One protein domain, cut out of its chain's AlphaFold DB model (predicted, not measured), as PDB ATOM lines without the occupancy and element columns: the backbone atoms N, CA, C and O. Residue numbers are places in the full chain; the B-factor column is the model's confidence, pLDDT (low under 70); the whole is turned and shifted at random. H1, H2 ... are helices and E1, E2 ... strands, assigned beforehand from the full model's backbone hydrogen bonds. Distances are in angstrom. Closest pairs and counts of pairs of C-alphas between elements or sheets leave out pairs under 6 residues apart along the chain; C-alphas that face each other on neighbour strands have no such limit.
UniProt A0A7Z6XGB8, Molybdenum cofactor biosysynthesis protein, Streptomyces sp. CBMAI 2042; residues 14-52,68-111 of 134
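This is residues 14 to 52 and 68 to 111 of the 134 residues of the protein "Molybdenum cofactor biosysynthesis protein" of Streptomyces sp. CBMAI 2042 (UniProt A0A7Z6XGB8). A small sheet, E2 beside E1 beside E5, has its inner strand E1 near the middle of the domain, and E5 runs on past E1 to one end of the long axis; the short helices H2 and H3 lie toward the other end, and the small hairpin E3 and E4 points sideways, away from the long axis. H1 follows E1 and is off the sheet, and loops fill much of the rest. The printed part has 83 residues with three named helices and five named strands, in the order E1 H1 E2 H2 H3 E3 E4 E5; under half of the residues are in these elements, and the class is mixed. The sheet is mixed, and the hairpin is antiparallel. The whole is compact, with a radius of gyration of the C-alphas of 13.0 A and spans of 38 by 31 by 24 A.

E1, residues 14 to 17, is the inner strand of the sheet. E1, H1 of residues 19 to 25 and E2 of residues 40 to 42 form a strand-helix-strand unit, two parallel neighbour strands with a helix between them along the chain, and its crossover is right-handed. E2 is parallel to E1 at 25 degrees, with N 42 and O 16 2.8 A apart, within hydrogen-bond range. E5, residues 103 to 109, is antiparallel to E1 at 120 degrees, with N 15 and O 103 2.9 A apart, within hydrogen-bond range. The pairing is staggered: E1 pairs with E5 over residues 14 to 15 and with E2 over residues 15 to 17. Residues 68 to 69 pair antiparallel with residues 103 to 104 of E5. H2, residues 75 to 79, and H3, residues 83 to 86, touch only at the corner, the closest C-alphas being those of Ile 76 and Leu 84, 5.5 A apart. H1 and H3 are close but not clearly touching, with the closest C-alphas, those of Leu 24 and Glu 86, 7.3 A apart. H1, H2 and H3 are not on the sheet. E3, residues 88 to 90, and E4, residues 97 to 99, form a hairpin at 140 degrees, with N 98 and O 89 2.8 A apart, within hydrogen-bond range. E4 and E5 are apart. In H1 and H2 every O i to N i+4 pair is within hydrogen-bond range; H3 is too short for such a pair.

E1 starts at C-alpha 14 (125.897, 129.594, 98.398) and is 10.5 A long. H1 is 9.9 A long, E2 6.5 A, H2 6.3 A and H3 5.3 A. E3 and E4 are 7.0 A each. E5 is 17.7 A long and ends at C-alpha 109 (140.393, 124.090, 95.446).

The C-alphas farthest apart, those of Gly 95 and Gly 111, are 39.2 A apart. Residues 53 to 67 are not printed, and C-alphas 52 and 68 are 6.2 A apart across this cut. The link from H1 to E2, residues 26 to 39, is long. The mean pLDDT of the printed part is 92.3, and residues 92 to 93 are under 70.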
ATOM      1  N   HIS A  14     126.865 128.592  98.831       98.25
ATOM      2  CA  HIS A  14     125.897 129.594  98.398       98.25
ATOM      3  C   HIS A  14     126.516 130.989  98.528       98.25
ATOM      4  O   HIS A  14     127.006 131.341  99.604       98.25
ATOM      5  N   LEU A  15     126.488 131.770  97.446       98.50
ATOM      6  CA  LEU A  15     127.006 133.136  97.410       98.50
ATOM      7  C   LEU A  15     125.897 134.129  97.072       98.50
ATOM      8  O   LEU A  15     125.122 133.889  96.145       98.50
ATOM      9  N   MET A  16     125.858 135.262  97.774       97.69
ATOM     10  CA  MET A  16     124.939 136.368  97.487       97.69
ATOM     11  C   MET A  16     125.671 137.697  97.326       97.69
ATOM     12  O   MET A  16     126.668 137.954  97.988       97.69
ATOM     13  N   HIS A  17     125.152 138.545  96.446       97.38
ATOM     14  CA  HIS A  17     125.657 139.891  96.204       97.38
ATOM     15  C   HIS A  17     124.974 140.856  97.181       97.38
ATOM     16  O   HIS A  17     123.742 140.879  97.267       97.38
ATOM     17  N   GLU A  18     125.748 141.618  97.952       96.81
ATOM     18  CA  GLU A  18     125.212 142.534  98.967       96.81
ATOM     19  C   GLU A  18     124.436 143.704  98.363       96.81
ATOM     20  O   GLU A  18     123.624 144.321  99.047       96.81
ATOM     21  N   GLU A  19     124.625 143.983  97.075       97.19
ATOM     22  CA  GLU A  19     123.840 144.969  96.340       97.19
ATOM     23  C   GLU A  19     122.340 144.648  96.406       97.19
ATOM     24  O   GLU A  19     121.523 145.564  96.487       97.19
ATOM     25  N   LEU A  20     121.954 143.364  96.475       95.69
ATOM     26  CA  LEU A  20     120.558 142.997  96.722       95.69
ATOM     27  C   LEU A  20     120.085 143.495  98.090       95.69
ATOM     28  O   LEU A  20     118.937 143.898  98.231       95.69
ATOM     29  N   PHE A  21     120.928 143.454  99.117       96.62
ATOM     30  CA  PHE A  21     120.526 143.871 100.460       96.62
ATOM     31  C   PHE A  21     120.315 145.380 100.511       96.62
ATOM     32  O   PHE A  21     119.339 145.834 101.108       96.62
ATOM     33  N   ASP A  22     121.152 146.138  99.801       96.81
ATOM     34  CA  ASP A  22     120.967 147.576  99.612       96.81
ATOM     35  C   ASP A  22     119.630 147.860  98.889       96.81
ATOM     36  O   ASP A  22     118.839 148.690  99.341       96.81
ATOM     37  N   GLU A  23     119.313 147.118  97.816       95.31
ATOM     38  CA  GLU A  23     118.019 147.219  97.118       95.31
ATOM     39  C   GLU A  23     116.823 146.887  98.029       95.31
ATOM     40  O   GLU A  23     115.778 147.539  97.968       95.31
ATOM     41  N   LEU A  24     116.954 145.857  98.865       95.50
ATOM     42  CA  LEU A  24     115.917 145.404  99.788       95.50
ATOM     43  C   LEU A  24     115.689 146.401 100.929       95.50
ATOM     44  O   LEU A  24     114.537 146.645 101.305       95.50
ATOM     45  N   ALA A  25     116.750 147.035 101.428       96.44
ATOM     46  CA  ALA A  25     116.665 148.061 102.459       96.44
ATOM     47  C   ALA A  25     115.828 149.263 101.992       96.44
ATOM     48  O   ALA A  25     114.985 149.756 102.744       96.44
ATOM     49  N   LEU A  26     115.959 149.673 100.722       96.50
ATOM     50  CA  LEU A  26     115.124 150.728 100.120       96.50
ATOM     51  C   LEU A  26     113.629 150.380 100.100       96.50
ATOM     52  O   LEU A  26     112.779 151.267 100.051       96.50
ATOM     53  N   LYS A  27     113.305 149.088 100.154       95.00
ATOM     54  CA  LYS A  27     111.938 148.561 100.197       95.00
ATOM     55  C   LYS A  27     111.465 148.252 101.623       95.00
ATOM     56  O   LYS A  27     110.383 147.700 101.800       95.00
ATOM     57  N   GLY A  28     112.255 148.611 102.638       95.88
ATOM     58  CA  GLY A  28     111.936 148.399 104.050       95.88
ATOM     59  C   GLY A  28     112.287 147.007 104.581       95.88
ATOM     60  O   GLY A  28     111.842 146.645 105.671       95.88
ATOM     61  N   PHE A  29     113.073 146.218 103.843       95.38
ATOM     62  CA  PHE A  29     113.562 144.921 104.301       95.38
ATOM     63  C   PHE A  29     115.003 145.038 104.798       95.38
ATOM     64  O   PHE A  29     115.940 145.133 104.013       95.38
ATOM     65  N   GLU A  30     115.189 144.978 106.115       94.44
ATOM     66  CA  GLU A  30     116.522 144.866 106.715       94.44
ATOM     67  C   GLU A  30     117.030 143.423 106.611       94.44
ATOM     68  O   GLU A  30     116.484 142.518 107.258       94.44
ATOM     69  N   VAL A  31     118.066 143.230 105.790       95.38
ATOM     70  CA  VAL A  31     118.768 141.960 105.574       95.38
ATOM     71  C   VAL A  31     120.270 142.196 105.734       95.38
ATOM     72  O   VAL A  31     120.814 143.163 105.210       95.38
ATOM     73  N   SER A  32     120.942 141.324 106.476       95.50
ATOM     74  CA  SER A  32     122.389 141.330 106.708       95.50
ATOM     75  C   SER A  32     123.019 140.023 106.234       95.50
ATOM     76  O   SER A  32     122.325 139.017 106.078       95.50
ATOM     77  N   ALA A  33     124.344 140.024 106.069       96.25
ATOM     78  CA  ALA A  33     125.103 138.847 105.662       96.25
ATOM     79  C   ALA A  33     124.779 137.598 106.507       96.25
ATOM     80  O   ALA A  33     124.701 137.642 107.736       96.25
ATOM     81  N   GLY A  34     124.575 136.480 105.815       95.62
ATOM     82  CA  GLY A  34     124.200 135.167 106.334       95.62
ATOM     83  C   GLY A  34     122.700 134.975 106.589       95.62
ATOM     84  O   GLY A  34     122.265 133.846 106.830       95.62
ATOM     85  N   GLN A  35     121.878 136.031 106.550       95.62
ATOM     86  CA  GLN A  35     120.465 135.925 106.939       95.62
ATOM     87  C   GLN A  35     119.584 135.224 105.901       95.62
ATOM     88  O   GLN A  35     118.515 134.722 106.256       95.62
ATOM     89  N   LEU A  36     120.021 135.136 104.642       94.19
ATOM     90  CA  LEU A  36     119.310 134.391 103.599       94.19
ATOM     91  C   LEU A  36     119.870 132.975 103.398       94.19
ATOM     92  O   LEU A  36     119.402 132.235 102.523       94.19
ATOM     93  N   GLY A  37     120.796 132.558 104.269       94.06
ATOM     94  CA  GLY A  37     121.404 131.232 104.278       94.06
ATOM     95  C   GLY A  37     122.544 131.082 103.274       94.06
ATOM     96  O   GLY A  37     122.848 129.968 102.847       94.06
ATOM     97  N   GLU A  38     123.124 132.187 102.827       97.31
ATOM     98  CA  GLU A  38     124.381 132.232 102.095       97.31
ATOM     99  C   GLU A  38     125.580 131.969 102.999       97.31
ATOM    100  O   GLU A  38     125.577 132.275 104.191       97.31
ATOM    101  N   ASN A  39     126.608 131.361 102.416       98.12
ATOM    102  CA  ASN A  39     127.878 131.135 103.088       98.12
ATOM    103  C   ASN A  39     128.793 132.351 102.955       98.12
ATOM    104  O   ASN A  39     129.560 132.633 103.870       98.12
ATOM    105  N   ILE A  40     128.734 133.029 101.806       98.25
ATOM    106  CA  ILE A  40     129.604 134.152 101.461       98.25
ATOM    107  C   ILE A  40     128.746 135.263 100.868       98.25
ATOM    108  O   ILE A  40     127.962 135.022  99.945       98.25
ATOM    109  N   THR A  41     128.928 136.480 101.368       98.19
ATOM    110  CA  THR A  41     128.455 137.686 100.696       98.19
ATOM    111  C   THR A  41     129.579 138.304  99.876       98.19
ATOM    112  O   THR A  41     130.747 138.258 100.258       98.19
ATOM    113  N   THR A  42     129.236 138.844  98.713       97.94
ATOM    114  CA  THR A  42     130.171 139.502  97.796       97.94
ATOM    115  C   THR A  42     129.718 140.926  97.537       97.94
ATOM    116  O   THR A  42     128.518 141.193  97.534       97.94
ATOM    117  N   ARG A  43     130.652 141.816  97.214       97.12
ATOM    118  CA  ARG A  43     130.351 143.177  96.763       97.12
ATOM    119  C   ARG A  43     131.224 143.525  95.562       97.12
ATOM    120  O   ARG A  43     132.384 143.123  95.505       97.12
ATOM    121  N   GLY A  44     130.664 144.247  94.598       96.44
ATOM    122  CA  GLY A  44     131.318 144.634  93.349       96.44
ATOM    123  C   GLY A  44     131.430 143.510  92.315       96.44
ATOM    124  O   GLY A  44     132.194 143.648  91.362       96.44
ATOM    125  N   VAL A  45     130.696 142.406  92.491       96.44
ATOM    126  CA  VAL A  45     130.728 141.241  91.594       96.44
ATOM    127  C   VAL A  45     129.326 140.977  91.060       96.44
ATOM    128  O   VAL A  45     128.416 140.668  91.826       96.44
ATOM    129  N   ASP A  46     129.158 141.045  89.739       96.00
ATOM    130  CA  ASP A  46     127.908 140.659  89.078       96.00
ATOM    131  C   ASP A  46     127.779 139.131  89.031       96.00
ATOM    132  O   ASP A  46     128.029 138.497  88.009       96.00
ATOM    133  N   LEU A  47     127.419 138.530  90.170       97.25
ATOM    134  CA  LEU A  47     127.280 137.080  90.310       97.25
ATOM    135  C   LEU A  47     126.241 136.487  89.349       97.25
ATOM    136  O   LEU A  47     126.422 135.368  88.876       97.25
ATOM    137  N   LEU A  48     125.144 137.205  89.089       95.19
ATOM    138  CA  LEU A  48     124.030 136.694  88.285       95.19
ATOM    139  C   LEU A  48     124.339 136.734  86.783       95.19
ATOM    140  O   LEU A  48     123.791 135.926  86.034       95.19
ATOM    141  N   GLY A  49     125.214 137.648  86.354       94.19
ATOM    142  CA  GLY A  49     125.700 137.752  84.980       94.19
ATOM    143  C   GLY A  49     126.865 136.818  84.634       94.19
ATOM    144  O   GLY A  49     127.292 136.781  83.477       94.19
ATOM    145  N   LEU A  50     127.398 136.058  85.598       97.19
ATOM    146  CA  LEU A  50     128.516 135.148  85.344       97.19
ATOM    147  C   LEU A  50     128.115 133.994  84.416       97.19
ATOM    148  O   LEU A  50     127.025 133.445  84.548       97.19
ATOM    149  N   PRO A  51     129.002 133.540  83.518       97.62
ATOM    150  CA  PRO A  51     128.801 132.279  82.816       97.62
ATOM    151  C   PRO A  51     128.799 131.069  83.763       97.62
ATOM    152  O   PRO A  51     129.582 131.010  84.716       97.62
ATOM    153  N   THR A  52     128.002 130.046  83.446       97.62
ATOM    154  CA  THR A  52     128.102 128.727  84.094       97.62
ATOM    155  C   THR A  52     129.518 128.171  83.934       97.62
ATOM    156  O   THR A  52     130.034 128.114  82.816       97.62
ATOM    157  N   GLY A  68     125.306 127.342  89.130       95.88
ATOM    158  CA  GLY A  68     124.004 127.858  88.713       95.88
ATOM    159  C   GLY A  68     123.365 128.833  89.695       95.88
ATOM    160  O   GLY A  68     123.940 129.185  90.723       95.88
ATOM    161  N   LEU A  69     122.141 129.254  89.383       95.44
ATOM    162  CA  LEU A  69     121.324 130.128  90.219       95.44
ATOM    163  C   LEU A  69     120.747 129.366  91.411       95.44
ATOM    164  O   LEU A  69     120.246 128.243  91.282       95.44
ATOM    165  N   ARG A  70     120.737 130.014  92.577       94.31
ATOM    166  CA  ARG A  70     120.067 129.474  93.758       94.31
ATOM    167  C   ARG A  70     118.558 129.671  93.646       94.31
ATOM    168  O   ARG A  70     118.058 130.776  93.447       94.31
ATOM    169  N   ASN A  71     117.804 128.597  93.875       88.44
ATOM    170  CA  ASN A  71     116.344 128.645  93.839       88.44
ATOM    171  C   ASN A  71     115.738 129.358  95.059       88.44
ATOM    172  O   ASN A  71     116.000 128.930  96.189       88.44
ATOM    173  N   PRO A  72     114.869 130.374  94.871       87.75
ATOM    174  CA  PRO A  72     114.054 130.905  95.956       87.75
ATOM    175  C   PRO A  72     113.195 129.810  96.595       87.75
ATOM    176  O   PRO A  72     112.681 128.922  95.915       87.75
ATOM    177  N   CYS A  73     113.016 129.874  97.914       87.38
ATOM    178  CA  CYS A  73     112.153 128.947  98.641       87.38
ATOM    179  C   CYS A  73     111.353 129.667  99.729       87.38
ATOM    180  O   CYS A  73     111.689 130.783 100.131       87.38
ATOM    181  N   ALA A  74     110.313 128.997 100.233       86.94
ATOM    182  CA  ALA A  74     109.402 129.538 101.242       86.94
ATOM    183  C   ALA A  74     110.112 130.040 102.513       86.94
ATOM    184  O   ALA A  74     109.644 131.002 103.114       86.94
ATOM    185  N   LYS A  75     111.289 129.491 102.850       87.38
ATOM    186  CA  LYS A  75     112.090 129.919 104.010       87.38
ATOM    187  C   LYS A  75     112.475 131.402 103.988       87.38
ATOM    188  O   LYS A  75     112.691 131.981 105.044       87.38
ATOM    189  N   ILE A  76     112.526 132.034 102.811       88.56
ATOM    190  CA  ILE A  76     112.739 133.488 102.715       88.56
ATOM    191  C   ILE A  76     111.577 134.245 103.376       88.56
ATOM    192  O   ILE A  76     111.801 135.206 104.108       88.56
ATOM    193  N   ASN A  77     110.340 133.793 103.163       88.50
ATOM    194  CA  ASN A  77     109.169 134.386 103.804       88.50
ATOM    195  C   ASN A  77     109.072 134.039 105.292       88.50
ATOM    196  O   ASN A  77     108.538 134.849 106.049       88.50
ATOM    197  N   ASP A  78     109.588 132.878 105.707       88.81
ATOM    198  CA  ASP A  78     109.688 132.526 107.128       88.81
ATOM    199  C   ASP A  78     110.650 133.474 107.864       88.81
ATOM    200  O   ASP A  78     110.397 133.845 109.008       88.81
ATOM    201  N   PHE A  79     111.726 133.913 107.198       89.56
ATOM    202  CA  PHE A  79     112.640 134.926 107.726       89.56
ATOM    203  C   PHE A  79     111.993 136.321 107.781       89.56
ATOM    204  O   PHE A  79     111.993 136.978 108.829       89.56
ATOM    205  N   ARG A  80     111.420 136.783 106.662       90.62
ATOM    206  CA  ARG A  80     110.713 138.068 106.560       90.62
ATOM    207  C   ARG A  80     109.529 137.947 105.607       90.62
ATOM    208  O   ARG A  80     109.691 137.746 104.406       90.62
ATOM    209  N   LYS A  81     108.318 138.137 106.130       93.25
ATOM    210  CA  LYS A  81     107.087 138.066 105.334       93.25
ATOM    211  C   LYS A  81     107.118 139.076 104.180       93.25
ATOM    212  O   LYS A  81     107.282 140.267 104.414       93.25
ATOM    213  N   GLY A  82     106.896 138.600 102.955       92.06
ATOM    214  CA  GLY A  82     106.841 139.428 101.744       92.06
ATOM    215  C   GLY A  82     108.170 139.511 100.995       92.06
ATOM    216  O   GLY A  82     108.163 139.766  99.794       92.06
ATOM    217  N   LEU A  83     109.287 139.188 101.652       93.00
ATOM    218  CA  LEU A  83     110.623 139.294 101.070       93.00
ATOM    219  C   LEU A  83     110.817 138.385  99.851       93.00
ATOM    220  O   LEU A  83     111.534 138.733  98.917       93.00
ATOM    221  N   LEU A  84     110.145 137.231  99.829       91.19
ATOM    222  CA  LEU A  84     110.214 136.312  98.698       91.19
ATOM    223  C   LEU A  84     109.759 136.979  97.390       91.19
ATOM    224  O   LEU A  84     110.313 136.663  96.349       91.19
ATOM    225  N   GLY A  85     108.790 137.899  97.435       90.62
ATOM    226  CA  GLY A  85     108.335 138.636  96.252       90.62
ATOM    227  C   GLY A  85     109.414 139.550  95.668       90.62
ATOM    228  O   GLY A  85     109.520 139.676  94.453       90.62
ATOM    229  N   GLU A  86     110.260 140.120  96.525       93.06
ATOM    230  CA  GLU A  86     111.252 141.126  96.135       93.06
ATOM    231  C   GLU A  86     112.511 140.552  95.491       93.06
ATOM    232  O   GLU A  86     113.260 141.286  94.848       93.06
ATOM    233  N   VAL A  87     112.747 139.248  95.650       91.19
ATOM    234  CA  VAL A  87     113.881 138.555  95.027       91.19
ATOM    235  C   VAL A  87     113.547 137.992  93.643       91.19
ATOM    236  O   VAL A  87     114.434 137.446  92.987       91.19
ATOM    237  N   PHE A  88     112.297 138.106  93.182       88.88
ATOM    238  CA  PHE A  88     111.938 137.820  91.793       88.88
ATOM    239  C   PHE A  88     112.250 139.029  90.916       88.88
ATOM    240  O   PHE A  88     111.935 140.165  91.268       88.88
ATOM    241  N   ALA A  89     112.827 138.779  89.747       81.75
ATOM    242  CA  ALA A  89     113.050 139.800  88.738       81.75
ATOM    243  C   ALA A  89     112.608 139.287  87.367       81.75
ATOM    244  O   ALA A  89     112.672 138.096  87.079       81.75
ATOM    245  N   MET A  90     112.150 140.203  86.523       78.31
ATOM    246  CA  MET A  90     111.996 139.948  85.096       78.31
ATOM    247  C   MET A  90     113.267 140.424  84.411       78.31
ATOM    248  O   MET A  90     113.702 141.551  84.652       78.31
ATOM    249  N   ASP A  91     113.847 139.578  83.572       71.19
ATOM    250  CA  ASP A  91     114.875 139.990  82.634       71.19
ATOM    251  C   ASP A  91     114.243 140.982  81.633       71.19
ATOM    252  O   ASP A  91     113.304 140.620  80.919       71.19
ATOM    253  N   PRO A  92     114.715 142.240  81.569       66.19
ATOM    254  CA  PRO A  92     114.143 143.248  80.680       66.19
ATOM    255  C   PRO A  92     114.342 142.954  79.186       66.19
ATOM    256  O   PRO A  92     113.608 143.499  78.363       66.19
ATOM    257  N   LEU A  93     115.351 142.155  78.828       69.81
ATOM    258  CA  LEU A  93     115.727 141.845  77.449       69.81
ATOM    259  C   LEU A  93     115.015 140.594  76.940       69.81
ATOM    260  O   LEU A  93     114.472 140.609  75.836       69.81
ATOM    261  N   SER A  94     115.022 139.516  77.726       72.38
ATOM    262  CA  SER A  94     114.386 138.250  77.339       72.38
ATOM    263  C   SER A  94     112.907 138.182  77.727       72.38
ATOM    264  O   SER A  94     112.144 137.428  77.127       72.38
ATOM    265  N   GLY A  95     112.481 138.981  78.711       72.25
ATOM    266  CA  GLY A  95     111.154 138.878  79.313       72.25
ATOM    267  C   GLY A  95     110.981 137.631  80.184       72.25
ATOM    268  O   GLY A  95     109.858 137.335  80.595       72.25
ATOM    269  N   GLU A  96     112.057 136.887  80.455       77.19
ATOM    270  CA  GLU A  96     112.013 135.695  81.292       77.19
ATOM    271  C   GLU A  96     112.130 136.031  82.781       77.19
ATOM    272  O   GLU A  96     112.675 137.056  83.193       77.19
ATOM    273  N   PHE A  97     111.614 135.133  83.618       75.25
ATOM    274  CA  PHE A  97     111.770 135.244  85.061       75.25
ATOM    275  C   PHE A  97     113.177 134.820  85.484       75.25
ATOM    276  O   PHE A  97     113.593 133.688  85.246       75.25
ATOM    277  N   THR A  98     113.853 135.698  86.218       80.69
ATOM    278  CA  THR A  98     115.083 135.398  86.949       80.69
ATOM    279  C   THR A  98     114.893 135.633  88.451       80.69
ATOM    280  O   THR A  98     113.877 136.165  88.912       80.69
ATOM    281  N   PHE A  99     115.864 135.205  89.250       87.56
ATOM    282  CA  PHE A  99     115.837 135.369  90.700       87.56
ATOM    283  C   PHE A  99     117.141 135.994  91.167       87.56
ATOM    284  O   PHE A  99     118.223 135.549  90.795       87.56
ATOM    285  N   LYS A 100     117.044 136.961  92.076       92.88
ATOM    286  CA  LYS A 100     118.199 137.617  92.698       92.88
ATOM    287  C   LYS A 100     118.739 136.856  93.910       92.88
ATOM    288  O   LYS A 100     119.435 137.410  94.745       92.88
ATOM    289  N   CYS A 101     118.442 135.564  94.023       94.12
ATOM    290  CA  CYS A 101     118.810 134.750  95.183       94.12
ATOM    291  C   CYS A 101     120.284 134.317  95.216       94.12
ATOM    292  O   CYS A 101     120.606 133.428  95.992       94.12
ATOM    293  N   GLY A 102     121.155 134.902  94.393       96.38
ATOM    294  CA  GLY A 102     122.563 134.524  94.319       96.38
ATOM    295  C   GLY A 102     122.811 133.233  93.538       96.38
ATOM    296  O   GLY A 102     121.953 132.748  92.792       96.38
ATOM    297  N   VAL A 103     124.012 132.686  93.707       97.81
ATOM    298  CA  VAL A 103     124.506 131.526  92.956       97.81
ATOM    299  C   VAL A 103     124.933 130.398  93.882       97.81
ATOM    300  O   VAL A 103     125.302 130.610  95.038       97.81
ATOM    301  N   MET A 104     124.898 129.183  93.353       98.19
ATOM    302  CA  MET A 104     125.518 128.017  93.958       98.19
ATOM    303  C   MET A 104     126.860 127.743  93.293       98.19
ATOM    304  O   MET A 104     127.062 128.023  92.109       98.19
ATOM    305  N   ALA A 105     127.766 127.172  94.071       98.50
ATOM    306  CA  ALA A 105     129.077 126.778  93.616       98.50
ATOM    307  C   ALA A 105     129.536 125.468  94.259       98.50
ATOM    308  O   ALA A 105     129.015 125.022  95.291       98.50
ATOM    309  N   VAL A 106     130.549 124.871  93.640       98.50
ATOM    310  CA  VAL A 106     131.301 123.726  94.163       98.50
ATOM    311  C   VAL A 106     132.750 124.114  94.407       98.50
ATOM    312  O   VAL A 106     133.306 124.956  93.702       98.50
ATOM    313  N   VAL A 107     133.382 123.497  95.402       98.25
ATOM    314  CA  VAL A 107     134.788 123.765  95.719       98.25
ATOM    315  C   VAL A 107     135.681 123.009  94.734       98.25
ATOM    316  O   VAL A 107     135.641 121.781  94.670       98.25
ATOM    317  N   ARG A 108     136.509 123.735  93.976       98.12
ATOM    318  CA  ARG A 108     137.540 123.160  93.091       98.12
ATOM    319  C   ARG A 108     138.895 123.079  93.773       98.12
ATOM    320  O   ARG A 108     139.607 122.096  93.591       98.12
ATOM    321  N   CYS A 109     139.224 124.085  94.577       98.19
ATOM    322  CA  CYS A 109     140.393 124.090  95.446       98.19
ATOM    323  C   CYS A 109     139.980 124.599  96.828       98.19
ATOM    324  O   CYS A 109     139.362 125.659  96.942       98.19
ATOM    325  N   GLY A 110     140.274 123.819  97.871       97.19
ATOM    326  CA  GLY A 110     140.027 124.223  99.251       97.19
ATOM    327  C   GLY A 110     141.066 125.239  99.721       97.19
ATOM    328  O   GLY A 110     142.224 125.183  99.321       97.19
ATOM    329  N   GLY A 111     140.658 126.141 100.605       96.81
ATOM    330  CA  GLY A 111     141.525 127.167 101.167       96.81
ATOM    331  C   GLY A 111     140.833 127.893 102.313       96.81
ATOM    332  O   GLY A 111     139.638 127.710 102.548       96.81
TER     333      GLY A 111